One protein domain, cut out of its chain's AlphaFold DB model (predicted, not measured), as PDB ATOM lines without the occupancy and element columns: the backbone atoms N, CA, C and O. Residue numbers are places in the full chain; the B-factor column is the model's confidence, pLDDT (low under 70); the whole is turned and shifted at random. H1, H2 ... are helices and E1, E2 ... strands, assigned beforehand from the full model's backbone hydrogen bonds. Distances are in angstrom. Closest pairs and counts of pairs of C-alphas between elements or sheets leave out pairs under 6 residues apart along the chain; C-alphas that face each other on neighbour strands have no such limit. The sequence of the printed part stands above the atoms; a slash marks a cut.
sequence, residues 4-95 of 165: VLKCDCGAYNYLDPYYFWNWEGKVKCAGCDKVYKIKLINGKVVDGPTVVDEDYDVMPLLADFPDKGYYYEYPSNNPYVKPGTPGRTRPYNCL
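Overview. This is residues 4 to 95 of the 165 residues of an uncharacterized protein of Archaeoglobales archaeon (UniProt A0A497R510). In this domain of little regular structure, a twisted three-stranded sheet makes one end, a smaller three-stranded sheet lies nearer the middle, and an unnamed stretch, residues 65 to 95, reaches the other end at Pro 75. The 92 printed residues include E1, E2, helix H1, E3, E4, E5 and E6, in that order; 36 are in named elements, mostly strand. Antiparallel sheets run E1-E2-E6 and E3-E4-E5. The whole is compact, radius of gyration 13.1 A, spanning 39 by 29 by 21 A.

Arrangement. E1, residues 4 to 6, and E2, residues 12 to 15, form a hairpin, N 5 and O 13 being 2.8 A apart. E6, residues 62 to 64, is E2's antiparallel neighbour, with N 14 and O 62 at 2.8 A. H1, residues 17 to 20, too short for an O i to N i+4 pair and with 0 O i to N i+3 pairs within range, only grazes the sheet of E3, residues 23 to 28, E4, residues 35 to 41, and E5, residues 44 to 52. These strands form a meander, each the antiparallel neighbour of the one before, with N 27 and O 36, and N 37 and O 50, at 2.8 A.

Along the chain. E1 begins at C-alpha 4 (-119.048, 71.306, 77.656); E6 ends at C-alpha 64 (-112.985, 74.770, 70.610). E4 is 19.6 A long; E5, 20.5 A, bends by 55 degrees at residue 47.

Size, cuts and confidence. The C-alphas farthest apart, Val 46 and Pro 75, are 40.7 A apart. The printed part has no cut and no long link between named elements. Residues 69 to 79 and 94 to 95 have pLDDT under 70.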
ATOM      1  N   VAL A   4    -119.163  70.458  78.844       88.94
ATOM      2  CA  VAL A   4    -119.048  71.306  77.656       88.94
ATOM      3  C   VAL A   4    -120.122  72.379  77.721       88.94
ATOM      4  O   VAL A   4    -121.309  72.080  77.605       88.94
ATOM      5  N   LEU A   5    -119.693  73.625  77.905       91.19
ATOM      6  CA  LEU A   5    -120.535  74.813  77.853       91.19
ATOM      7  C   LEU A   5    -120.528  75.362  76.423       91.19
ATOM      8  O   LEU A   5    -119.530  75.924  75.960       91.19
ATOM      9  N   LYS A   6    -121.648  75.182  75.723       92.94
ATOM     10  CA  LYS A   6    -121.854  75.713  74.374       92.94
ATOM     11  C   LYS A   6    -122.314  77.163  74.459       92.94
ATOM     12  O   LYS A   6    -123.252  77.462  75.189       92.94
ATOM     13  N   CYS A   7    -121.655  78.038  73.712       91.38
ATOM     14  CA  CYS A   7    -121.997  79.450  73.608       91.38
ATOM     15  C   CYS A   7    -122.501  79.769  72.196       91.38
ATOM     16  O   CYS A   7    -122.001  79.210  71.222       91.38
ATOM     17  N   ASP A   8    -123.392  80.754  72.074       90.44
ATOM     18  CA  ASP A   8    -123.945  81.189  70.778       90.44
ATOM     19  C   ASP A   8    -122.895  81.737  69.802       90.44
ATOM     20  O   ASP A   8    -123.140  81.806  68.604       90.44
ATOM     21  N   CYS A   9    -121.704  82.111  70.284       86.50
ATOM     22  CA  CYS A   9    -120.597  82.543  69.428       86.50
ATOM     23  C   CYS A   9    -119.888  81.383  68.703       86.50
ATOM     24  O   CYS A   9    -118.831  81.593  68.106       86.50
ATOM     25  N   GLY A  10    -120.415  80.158  68.818       85.50
ATOM     26  CA  GLY A  10    -119.833  78.934  68.264       85.50
ATOM     27  C   GLY A  10    -118.805  78.263  69.178       85.50
ATOM     28  O   GLY A  10    -118.367  77.155  68.890       85.50
ATOM     29  N   ALA A  11    -118.438  78.887  70.305       89.00
ATOM     30  CA  ALA A  11    -117.440  78.339  71.218       89.00
ATOM     31  C   ALA A  11    -117.993  77.188  72.073       89.00
ATOM     32  O   ALA A  11    -119.001  77.320  72.774       89.00
ATOM     33  N   TYR A  12    -117.249  76.090  72.098       92.50
ATOM     34  CA  TYR A  12    -117.427  74.945  72.978       92.50
ATOM     35  C   TYR A  12    -116.391  75.058  74.095       92.50
ATOM     36  O   TYR A  12    -115.216  74.760  73.899       92.50
ATOM     37  N   ASN A  13    -116.814  75.532  75.265       92.25
ATOM     38  CA  ASN A  13    -115.942  75.758  76.416       92.25
ATOM     39  C   ASN A  13    -115.891  74.487  77.261       92.25
ATOM     40  O   ASN A  13    -116.908  74.051  77.801       92.25
ATOM     41  N   TYR A  14    -114.713  73.889  77.392       91.94
ATOM     42  CA  TYR A  14    -114.540  72.661  78.151       91.94
ATOM     43  C   TYR A  14    -114.172  72.995  79.593       91.94
ATOM     44  O   TYR A  14    -113.159  73.641  79.891       91.94
ATOM     45  N   LEU A  15    -115.014  72.517  80.497       90.81
ATOM     46  CA  LEU A  15    -114.871  72.634  81.932       90.81
ATOM     47  C   LEU A  15    -114.340  71.304  82.471       90.81
ATOM     48  O   LEU A  15    -114.941  70.236  82.322       90.81
ATOM     49  N   ASP A  16    -113.163  71.392  83.074       85.31
ATOM     50  CA  ASP A  16    -112.456  70.285  83.708       85.31
ATOM     51  C   ASP A  16    -113.275  69.687  84.870       85.31
ATOM     52  O   ASP A  16    -113.602  70.414  85.814       85.31
ATOM     53  N   PRO A  17    -113.557  68.373  84.870       78.88
ATOM     54  CA  PRO A  17    -114.291  67.734  85.957       78.88
ATOM     55  C   PRO A  17    -113.610  67.872  87.323       78.88
ATOM     56  O   PRO A  17    -114.315  67.991  88.317       78.88
ATOM     57  N   TYR A  18    -112.277  67.888  87.404       77.81
ATOM     58  CA  TYR A  18    -111.558  68.001  88.678       77.81
ATOM     59  C   TYR A  18    -111.702  69.379  89.317       77.81
ATOM     60  O   TYR A  18    -111.624  69.514  90.539       77.81
ATOM     61  N   TYR A  19    -111.906  70.405  88.497       83.12
ATOM     62  CA  TYR A  19    -112.071  71.773  88.966       83.12
ATOM     63  C   TYR A  19    -113.545  72.113  89.236       83.12
ATOM     64  O   TYR A  19    -113.843  72.829  90.190       83.12
ATOM     65  N   PHE A  20    -114.460  71.561  88.431       87.25
ATOM     66  CA  PHE A  20    -115.890  71.889  88.439       87.25
ATOM     67  C   PHE A  20    -116.793  70.795  89.055       87.25
ATOM     68  O   PHE A  20    -118.002  70.839  88.868       87.25
ATOM     69  N   TRP A  21    -116.248  69.811  89.786       85.12
ATOM     70  CA  TRP A  21    -117.030  68.693  90.352       85.12
ATOM     71  C   TRP A  21    -118.152  69.137  91.301       85.12
ATOM     72  O   TRP A  21    -119.292  68.713  91.155       85.12
ATOM     73  N   ASN A  22    -117.828  69.989  92.269       87.06
ATOM     74  CA  ASN A  22    -118.778  70.609  93.189       87.06
ATOM     75  C   ASN A  22    -118.486  72.107  93.177       87.06
ATOM     76  O   ASN A  22    -117.585  72.593  93.872       87.06
ATOM     77  N   TRP A  23    -119.167  72.814  92.283       89.44
ATOM     78  CA  TRP A  23    -118.834  74.189  91.948       89.44
ATOM     79  C   TRP A  23    -120.082  75.017  91.693       89.44
ATOM     80  O   TRP A  23    -120.997  74.578  91.010       89.44
ATOM     81  N   GLU A  24    -120.090  76.233  92.215       92.94
ATOM     82  CA  GLU A  24    -121.110  77.240  91.965       92.94
ATOM     83  C   GLU A  24    -120.388  78.561  91.730       92.94
ATOM     84  O   GLU A  24    -119.478  78.903  92.490       92.94
ATOM     85  N   GLY A  25    -120.760  79.266  90.668       93.88
ATOM     86  CA  GLY A  25    -120.149  80.542  90.322       93.88
ATOM     87  C   GLY A  25    -120.367  80.918  88.864       93.88
ATOM     88  O   GLY A  25    -121.250  80.385  88.181       93.88
ATOM     89  N   LYS A  26    -119.529  81.832  88.385       96.06
ATOM     90  CA  LYS A  26    -119.579  82.436  87.055       96.06
ATOM     91  C   LYS A  26    -118.369  82.058  86.199       96.06
ATOM     92  O   LYS A  26    -117.219  82.247  86.602       96.06
ATOM     93  N   VAL A  27    -118.627  81.522  85.007       95.00
ATOM     94  CA  VAL A  27    -117.613  81.122  84.024       95.00
ATOM     95  C   VAL A  27    -117.652  82.026  82.800       95.00
ATOM     96  O   VAL A  27    -118.692  82.165  82.162       95.00
ATOM     97  N   LYS A  28    -116.502  82.594  82.432       95.12
ATOM     98  CA  LYS A  28    -116.346  83.412  81.218       95.12
ATOM     99  C   LYS A  28    -116.214  82.546  79.964       95.12
ATOM    100  O   LYS A  28    -115.433  81.602  79.944       95.12
ATOM    101  N   CYS A  29    -116.903  82.880  78.881       93.62
ATOM    102  CA  CYS A  29    -116.681  82.264  77.578       93.62
ATOM    103  C   CYS A  29    -115.311  82.666  77.025       93.62
ATOM    104  O   CYS A  29    -115.039  83.851  76.862       93.62
ATOM    105  N   ALA A  30    -114.487  81.700  76.623       91.88
ATOM    106  CA  ALA A  30    -113.203  81.996  75.990       91.88
ATOM    107  C   ALA A  30    -113.351  82.617  74.589       91.88
ATOM    108  O   ALA A  30    -112.367  83.081  74.020       91.88
ATOM    109  N   GLY A  31    -114.540  82.564  73.979       88.44
ATOM    110  CA  GLY A  31    -114.781  83.025  72.611       88.44
ATOM    111  C   GLY A  31    -115.258  84.467  72.492       88.44
ATOM    112  O   GLY A  31    -114.738  85.202  71.662       88.44
ATOM    113  N   CYS A  32    -116.259  84.844  73.283       90.12
ATOM    114  CA  CYS A  32    -116.930  86.146  73.188       90.12
ATOM    115  C   CYS A  32    -117.098  86.841  74.541       90.12
ATOM    116  O   CYS A  32    -117.901  87.758  74.657       90.12
ATOM    117  N   ASP A  33    -116.406  86.363  75.573       91.62
ATOM    118  CA  ASP A  33    -116.368  86.965  76.904       91.62
ATOM    119  C   ASP A  33    -117.690  86.994  77.694       91.62
ATOM    120  O   ASP A  33    -117.664  87.347  78.870       91.62
ATOM    121  N   LYS A  34    -118.807  86.515  77.122       94.94
ATOM    122  CA  LYS A  34    -120.071  86.283  77.847       94.94
ATOM    123  C   LYS A  34    -119.841  85.472  79.122       94.94
ATOM    124  O   LYS A  34    -119.147  84.452  79.087       94.94
ATOM    125  N   VAL A  35    -120.480  85.873  80.214       96.50
ATOM    126  CA  VAL A  35    -120.343  85.218  81.517       96.50
ATOM    127  C   VAL A  35    -121.575  84.368  81.809       96.50
ATOM    128  O   VAL A  35    -122.710  84.791  81.604       96.50
ATOM    129  N   TYR A  36    -121.342  83.140  82.267       95.88
ATOM    130  CA  TYR A  36    -122.373  82.148  82.552       95.88
ATOM    131  C   TYR A  36    -122.343  81.751  84.018       95.88
ATOM    132  O   TYR A  36    -121.337  81.225  84.495       95.88
ATOM    133  N   LYS A  37    -123.458  81.919  84.721       96.25
ATOM    134  CA  LYS A  37    -123.648  81.348  86.053       96.25
ATOM    135  C   LYS A  37    -124.044  79.877  85.923       96.25
ATOM    136  O   LYS A  37    -125.011  79.560  85.228       96.25
ATOM    137  N   ILE A  38    -123.287  78.988  86.565       94.56
ATOM    138  CA  ILE A  38    -123.558  77.543  86.597       94.56
ATOM    139  C   ILE A  38    -123.349  76.983  88.001       94.56
ATOM    140  O   ILE A  38    -122.456  77.411  88.738       94.56
ATOM    141  N   LYS A  39    -124.144  75.970  88.333       93.06
ATOM    142  CA  LYS A  39    -123.992  75.163  89.539       93.06
ATOM    143  C   LYS A  39    -123.871  73.696  89.160       93.06
ATOM    144  O   LYS A  39    -124.730  73.148  88.470       93.06
ATOM    145  N   LEU A  40    -122.808  73.059  89.629       89.31
ATOM    146  CA  LEU A  40    -122.501  71.655  89.426       89.31
ATOM    147  C   LEU A  40    -122.419  70.947  90.777       89.31
ATOM    148  O   LEU A  40    -121.712  71.402  91.678       89.31
ATOM    149  N   ILE A  41    -123.120  69.821  90.896       87.75
ATOM    150  CA  ILE A  41    -123.069  68.925  92.054       87.75
ATOM    151  C   ILE A  41    -122.739  67.515  91.567       87.75
ATOM    152  O   ILE A  41    -123.448  66.945  90.735       87.75
ATOM    153  N   ASN A  42    -121.661  66.931  92.089       82.50
ATOM    154  CA  ASN A  42    -121.086  65.662  91.633       82.50
ATOM    155  C   ASN A  42    -120.884  65.628  90.110       82.50
ATOM    156  O   ASN A  42    -121.203  64.660  89.417       82.50
ATOM    157  N   GLY A  43    -120.424  66.764  89.593       79.38
ATOM    158  CA  GLY A  43    -120.265  67.089  88.193       79.38
ATOM    159  C   GLY A  43    -121.576  67.403  87.469       79.38
ATOM    160  O   GLY A  43    -121.554  68.111  86.477       79.38
ATOM    161  N   LYS A  44    -122.746  66.959  87.920       83.69
ATOM    162  CA  LYS A  44    -123.984  67.227  87.176       83.69
ATOM    163  C   LYS A  44    -124.368  68.698  87.284       83.69
ATOM    164  O   LYS A  44    -124.383  69.238  88.384       83.69
ATOM    165  N   VAL A  45    -124.721  69.315  86.157       87.81
ATOM    166  CA  VAL A  45    -125.320  70.657  86.152       87.81
ATOM    167  C   VAL A  45    -126.684  70.564  86.831       87.81
ATOM    168  O   VAL A  45    -127.533  69.785  86.400       87.81
ATOM    169  N   VAL A  46    -126.859  71.310  87.917       91.06
ATOM    170  CA  VAL A  46    -128.114  71.379  88.680       91.06
ATOM    171  C   VAL A  46    -128.822  72.721  88.510       91.06
ATOM    172  O   VAL A  46    -130.027  72.781  88.718       91.06
ATOM    173  N   ASP A  47    -128.089  73.771  88.132       91.69
ATOM    174  CA  ASP A  47    -128.626  75.103  87.841       91.69
ATOM    175  C   ASP A  47    -127.757  75.824  86.791       91.69
ATOM    176  O   ASP A  47    -126.538  75.613  86.722       91.69
ATOM    177  N   GLY A  48    -128.393  76.661  85.969       89.31
ATOM    178  CA  GLY A  48    -127.810  77.263  84.767       89.31
ATOM    179  C   GLY A  48    -127.627  76.271  83.600       89.31
ATOM    180  O   GLY A  48    -128.142  75.151  83.641       89.31
ATOM    181  N   PRO A  49    -126.883  76.640  82.540       91.62
ATOM    182  CA  PRO A  49    -126.150  77.894  82.355       91.62
ATOM    183  C   PRO A  49    -127.052  79.094  82.064       91.62
ATOM    184  O   PRO A  49    -127.808  79.089  81.096       91.62
ATOM    185  N   THR A  50    -126.903  80.150  82.865       95.00
ATOM    186  CA  THR A  50    -127.626  81.421  82.698       95.00
ATOM    187  C   THR A  50    -126.635  82.533  82.391       95.00
ATOM    188  O   THR A  50    -125.642  82.682  83.103       95.00
ATOM    189  N   VAL A  51    -126.882  83.303  81.332       95.62
ATOM    190  CA  VAL A  51    -126.041  84.455  80.974       95.62
ATOM    191  C   VAL A  51    -126.265  85.578  81.985       95.62
ATOM    192  O   VAL A  51    -127.409  85.873  82.330       95.62
ATOM    193  N   VAL A  52    -125.179  86.187  82.456       95.19
ATOM    194  CA  VAL A  52    -125.195  87.306  83.408       95.19
ATOM    195  C   VAL A  52    -124.211  88.391  82.970       95.19
ATOM    196  O   VAL A  52    -123.166  88.075  82.403       95.19
ATOM    197  N   ASP A  53    -124.523  89.651  83.279       93.50
ATOM    198  CA  ASP A  53    -123.650  90.817  83.054       93.50
ATOM    199  C   ASP A  53    -122.856  91.159  84.328       93.50
ATOM    200  O   ASP A  53    -122.868  92.281  84.830       93.50
ATOM    201  N   GLU A  54    -122.190  90.158  84.896       93.56
ATOM    202  CA  GLU A  54    -121.358  90.302  86.092       93.56
ATOM    203  C   GLU A  54    -119.928  89.833  85.819       93.56
ATOM    204  O   GLU A  54    -119.690  89.023  84.921       93.56
ATOM    205  N   ASP A  55    -118.984  90.260  86.664       94.56
ATOM    206  CA  ASP A  55    -117.614  89.752  86.622       94.56
ATOM    207  C   ASP A  55    -117.571  88.231  86.808       94.56
ATOM    208  O   ASP A  55    -118.337  87.643  87.581       94.56
ATOM    209  N   TYR A  56    -116.659  87.592  86.079       94.81
ATOM    210  CA  TYR A  56    -116.457  86.151  86.120       94.81
ATOM    211  C   TYR A  56    -115.595  85.740  87.314       94.81
ATOM    212  O   TYR A  56    -114.658  86.439  87.690       94.81
ATOM    213  N   ASP A  57    -115.843  84.543  87.840       93.88
ATOM    214  CA  ASP A  57    -114.994  83.963  88.883       93.88
ATOM    215  C   ASP A  57    -113.847  83.161  88.256       93.88
ATOM    216  O   ASP A  57    -112.705  83.192  88.715       93.88
ATOM    217  N   VAL A  58    -114.151  82.395  87.199       92.06
ATOM    218  CA  VAL A  58    -113.221  81.416  86.616       92.06
ATOM    219  C   VAL A  58    -113.334  81.367  85.089       92.06
ATOM    220  O   VAL A  58    -114.404  81.517  84.508       92.06
ATOM    221  N   MET A  59    -112.212  81.109  84.415       92.94
ATOM    222  CA  MET A  59    -112.166  80.825  82.976       92.94
ATOM    223  C   MET A  59    -112.183  79.310  82.690       92.94
ATOM    224  O   MET A  59    -111.688  78.521  83.503       92.94
ATOM    225  N   PRO A  60    -112.686  78.870  81.525       93.00
ATOM    226  CA  PRO A  60    -112.662  77.473  81.112       93.00
ATOM    227  C   PRO A  60    -111.229  76.964  80.947       93.00
ATOM    228  O   PRO A  60    -110.271  77.740  80.852       93.00
ATOM    229  N   LEU A  61    -111.084  75.638  80.908       91.38
ATOM    230  CA  LEU A  61    -109.780  75.012  80.703       91.38
ATOM    231  C   LEU A  61    -109.284  75.227  79.272       91.38
ATOM    232  O   LEU A  61    -108.122  75.542  79.060       91.38
ATOM    233  N   LEU A  62    -110.163  75.018  78.301       90.44
ATOM    234  CA  LEU A  62    -109.890  75.191  76.880       90.44
ATOM    235  C   LEU A  62    -111.206  75.476  76.162       90.44
ATOM    236  O   LEU A  62    -112.283  75.189  76.699       90.44
ATOM    237  N   ALA A  63    -111.125  76.006  74.950       90.88
ATOM    238  CA  ALA A  63    -112.292  76.154  74.094       90.88
ATOM    239  C   ALA A  63    -112.000  75.717  72.665       90.88
ATOM    240  O   ALA A  63    -110.878  75.846  72.186       90.88
ATOM    241  N   ASP A  64    -113.026  75.211  72.000       88.88
ATOM    242  CA  ASP A  64    -112.985  74.770  70.610       88.88
ATOM    243  C   ASP A  64    -114.103  75.447  69.809       88.88
ATOM    244  O   ASP A  64    -115.078  75.921  70.393       88.88
ATOM    245  N   PHE A  65    -113.975  75.489  68.487       86.88
ATOM    246  CA  PHE A  65    -115.003  76.006  67.574       86.88
ATOM    247  C   PHE A  65    -115.190  74.990  66.447       86.88
ATOM    248  O   PHE A  65    -114.556  75.099  65.394       86.88
ATOM    249  N   PRO A  66    -116.026  73.964  66.676       82.06
ATOM    250  CA  PRO A  66    -116.185  72.853  65.742       82.06
ATOM    251  C   PRO A  66    -116.647  73.290  64.344       82.06
ATOM    252  O   PRO A  66    -116.319  72.644  63.352       82.06
ATOM    253  N   ASP A  67    -117.389  74.395  64.265       77.56
ATOM    254  CA  ASP A  67    -117.890  75.021  63.037       77.56
ATOM    255  C   ASP A  67    -116.779  75.580  62.140       77.56
ATOM    256  O   ASP A  67    -116.944  75.670  60.925       77.56
ATOM    257  N   LYS A  68    -115.631  75.921  62.725       71.94
ATOM    258  CA  LYS A  68    -114.482  76.516  62.031       71.94
ATOM    259  C   LYS A  68    -113.419  75.481  61.633       71.94
ATOM    260  O   LYS A  68    -112.406  75.839  61.038       71.94
ATOM    261  N   GLY A  69    -113.677  74.199  61.904       62.53
ATOM    262  CA  GLY A  69    -112.816  73.073  61.545       62.53
ATOM    263  C   GLY A  69    -111.576  72.900  62.434       62.53
ATOM    264  O   GLY A  69    -111.199  73.774  63.209       62.53
ATOM    265  N   TYR A  70    -110.922  71.741  62.295       58.53
ATOM    266  CA  TYR A  70    -109.708  71.343  63.031       58.53
ATOM    267  C   TYR A  70    -108.424  71.573  62.218       58.53
ATOM    268  O   TYR A  70    -107.501  70.755  62.250       58.53
ATOM    269  N   TYR A  71    -108.368  72.641  61.423       51.72
ATOM    270  CA  TYR A  71    -107.234  72.846  60.527       51.72
ATOM    271  C   TYR A  71    -106.003  73.330  61.304       51.72
ATOM    272  O   TYR A  71    -105.974  74.401  61.908       51.72
ATOM    273  N   TYR A  72    -104.972  72.482  61.291       45.31
ATOM    274  CA  TYR A  72    -103.657  72.669  61.908       45.31
ATOM    275  C   TYR A  72    -102.720  73.536  61.047       45.31
ATOM    276  O   TYR A  72    -101.504  73.360  61.081       45.31
ATOM    277  N   GLU A  73    -103.254  74.465  60.253       42.38
ATOM    278  CA  GLU A  73    -102.409  75.321  59.424       42.38
ATOM    279  C   GLU A  73    -101.816  76.457  60.263       42.38
ATOM    280  O   GLU A  73    -102.491  77.345  60.791       42.38
ATOM    281  N   TYR A  74    -100.501  76.359  60.433       36.00
ATOM    282  CA  TYR A  74     -99.637  77.455  60.836       36.00
ATOM    283  C   TYR A  74     -99.518  78.417  59.634       36.00
ATOM    284  O   TYR A  74     -99.294  77.924  58.530       36.00
ATOM    285  N   PRO A  75     -99.633  79.749  59.785       46.31
ATOM    286  CA  PRO A  75     -99.696  80.516  61.019       46.31
ATOM    287  C   PRO A  75    -101.150  80.871  61.383       46.31
ATOM    288  O   PRO A  75    -101.813  81.639  60.702       46.31
ATOM    289  N   SER A  76    -101.626  80.300  62.490       45.69
ATOM    290  CA  SER A  76    -102.836  80.684  63.233       45.69
ATOM    291  C   SER A  76    -104.104  80.992  62.421       45.69
ATOM    292  O   SER A  76    -104.501  82.145  62.298       45.69
ATOM    293  N   ASN A  77    -104.839  79.950  62.041       45.69
ATOM    294  CA  ASN A  77    -106.305  80.019  61.976       45.69
ATOM    295  C   ASN A  77    -106.970  78.883  62.762       45.69
ATOM    296  O   ASN A  77    -108.130  78.566  62.534       45.69
ATOM    297  N   ASN A  78    -106.255  78.280  63.719       53.06
ATOM    298  CA  ASN A  78    -106.881  77.333  64.628       53.06
ATOM    299  C   ASN A  78    -107.766  78.118  65.617       53.06
ATOM    300  O   ASN A  78    -107.230  78.889  66.420       53.06
ATOM    301  N   PRO A  79    -109.097  77.956  65.580       64.19
ATOM    302  CA  PRO A  79    -109.998  78.643  66.496       64.19
ATOM    303  C   PRO A  79    -109.916  78.063  67.923       64.19
ATOM    304  O   PRO A  79    -110.453  78.647  68.862       64.19
ATOM    305  N   TYR A  80    -109.209  76.945  68.107       77.25
ATOM    306  CA  TYR A  80    -108.937  76.329  69.397       77.25
ATOM    307  C   TYR A  80    -108.168  77.260  70.346       77.25
ATOM    308  O   TYR A  80    -107.042  77.691  70.077       77.25
ATOM    309  N   VAL A  81    -108.744  77.505  71.519       85.44
ATOM    310  CA  VAL A  81    -108.120  78.263  72.604       85.44
ATOM    311  C   VAL A  81    -107.438  77.286  73.554       85.44
ATOM    312  O   VAL A  81    -108.093  76.567  74.313       85.44
ATOM    313  N   LYS A  82    -106.103  77.265  73.501       86.81
ATOM    314  CA  LYS A  82    -105.261  76.383  74.320       86.81
ATOM    315  C   LYS A  82    -105.380  76.717  75.808       86.81
ATOM    316  O   LYS A  82    -105.493  77.900  76.125       86.81
ATOM    317  N   PRO A  83    -105.232  75.730  76.712       89.19
ATOM    318  CA  PRO A  83    -105.077  76.005  78.134       89.19
ATOM    319  C   PRO A  83    -103.982  77.031  78.419       89.19
ATOM    320  O   PRO A  83    -102.908  76.986  77.819       89.19
ATOM    321  N   GLY A  84    -104.253  77.939  79.354       86.94
ATOM    322  CA  GLY A  84    -103.321  78.998  79.745       86.94
ATOM    323  C   GLY A  84    -103.208  80.167  78.763       86.94
ATOM    324  O   GLY A  84    -102.334  81.008  78.956       86.94
ATOM    325  N   THR A  85    -104.069  80.266  77.742       88.81
ATOM    326  CA  THR A  85    -104.130  81.458  76.881       88.81
ATOM    327  C   THR A  85    -104.555  82.678  77.717       88.81
ATOM    328  O   THR A  85    -105.676  82.665  78.251       88.81
ATOM    329  N   PRO A  86    -103.711  83.727  77.835       88.19
ATOM    330  CA  PRO A  86    -103.995  84.897  78.665       88.19
ATOM    331  C   PRO A  86    -105.355  85.530  78.342       88.19
ATOM    332  O   PRO A  86    -105.694  85.723  77.177       88.19
ATOM    333  N   GLY A  87    -106.155  85.814  79.375       87.12
ATOM    334  CA  GLY A  87    -107.467  86.469  79.256       87.12
ATOM    335  C   GLY A  87    -108.615  85.615  78.694       87.12
ATOM    336  O   GLY A  87    -109.755  86.085  78.680       87.12
ATOM    337  N   ARG A  88    -108.344  84.375  78.255       89.06
ATOM    338  CA  ARG A  88    -109.349  83.496  77.622       89.06
ATOM    339  C   ARG A  88    -109.558  82.170  78.349       89.06
ATOM    340  O   ARG A  88    -110.683  81.693  78.450       89.06
ATOM    341  N   THR A  89    -108.488  81.556  78.843       91.56
ATOM    342  CA  THR A  89    -108.528  80.229  79.484       91.56
ATOM    343  C   THR A  89    -107.601  80.194  80.684       91.56
ATOM    344  O   THR A  89    -106.563  80.856  80.694       91.56
ATOM    345  N   ARG A  90    -107.930  79.372  81.678       90.12
ATOM    346  CA  ARG A  90    -107.058  79.163  82.838       90.12
ATOM    347  C   ARG A  90    -105.893  78.211  82.510       90.12
ATOM    348  O   ARG A  90    -106.030  77.377  81.612       90.12
ATOM    349  N   PRO A  91    -104.765  78.275  83.240       88.06
ATOM    350  CA  PRO A  91    -103.710  77.270  83.132       88.06
ATOM    351  C   PRO A  91    -104.197  75.886  83.587       88.06
ATOM    352  O   PRO A  91    -105.041  75.755  84.483       88.06
ATOM    353  N   TYR A  92    -103.647  74.842  82.965       82.94
ATOM    354  CA  TYR A  92    -103.909  73.459  83.349       82.94
ATOM    355  C   TYR A  92    -102.884  72.989  84.377       82.94
ATOM    356  O   TYR A  92    -101.750  72.679  84.027       82.94
ATOM    357  N   ASN A  93    -103.294  72.904  85.639       75.38
ATOM    358  CA  ASN A  93    -102.389  72.495  86.714       75.38
ATOM    359  C   ASN A  93    -102.456  70.993  87.026       75.38
ATOM    360  O   ASN A  93    -101.742  70.556  87.914       75.38
ATOM    361  N   CYS A  94    -103.312  70.201  86.360       68.25
ATOM    362  CA  CYS A  94    -103.598  68.795  86.721       68.25
ATOM    363  C   CYS A  94    -103.992  68.583  88.199       68.25
ATOM    364  O   CYS A  94    -103.984  67.455  88.689       68.25
ATOM    365  N   LEU A  95    -104.308  69.659  88.920       66.81
ATOM    366  CA  LEU A  95    -104.597  69.649  90.343       66.81
ATOM    367  C   LEU A  95    -106.075  69.939  90.565       66.81
ATOM    368  O   LEU A  95    -106.693  70.748  89.868       66.81
TER     369      LEU A  95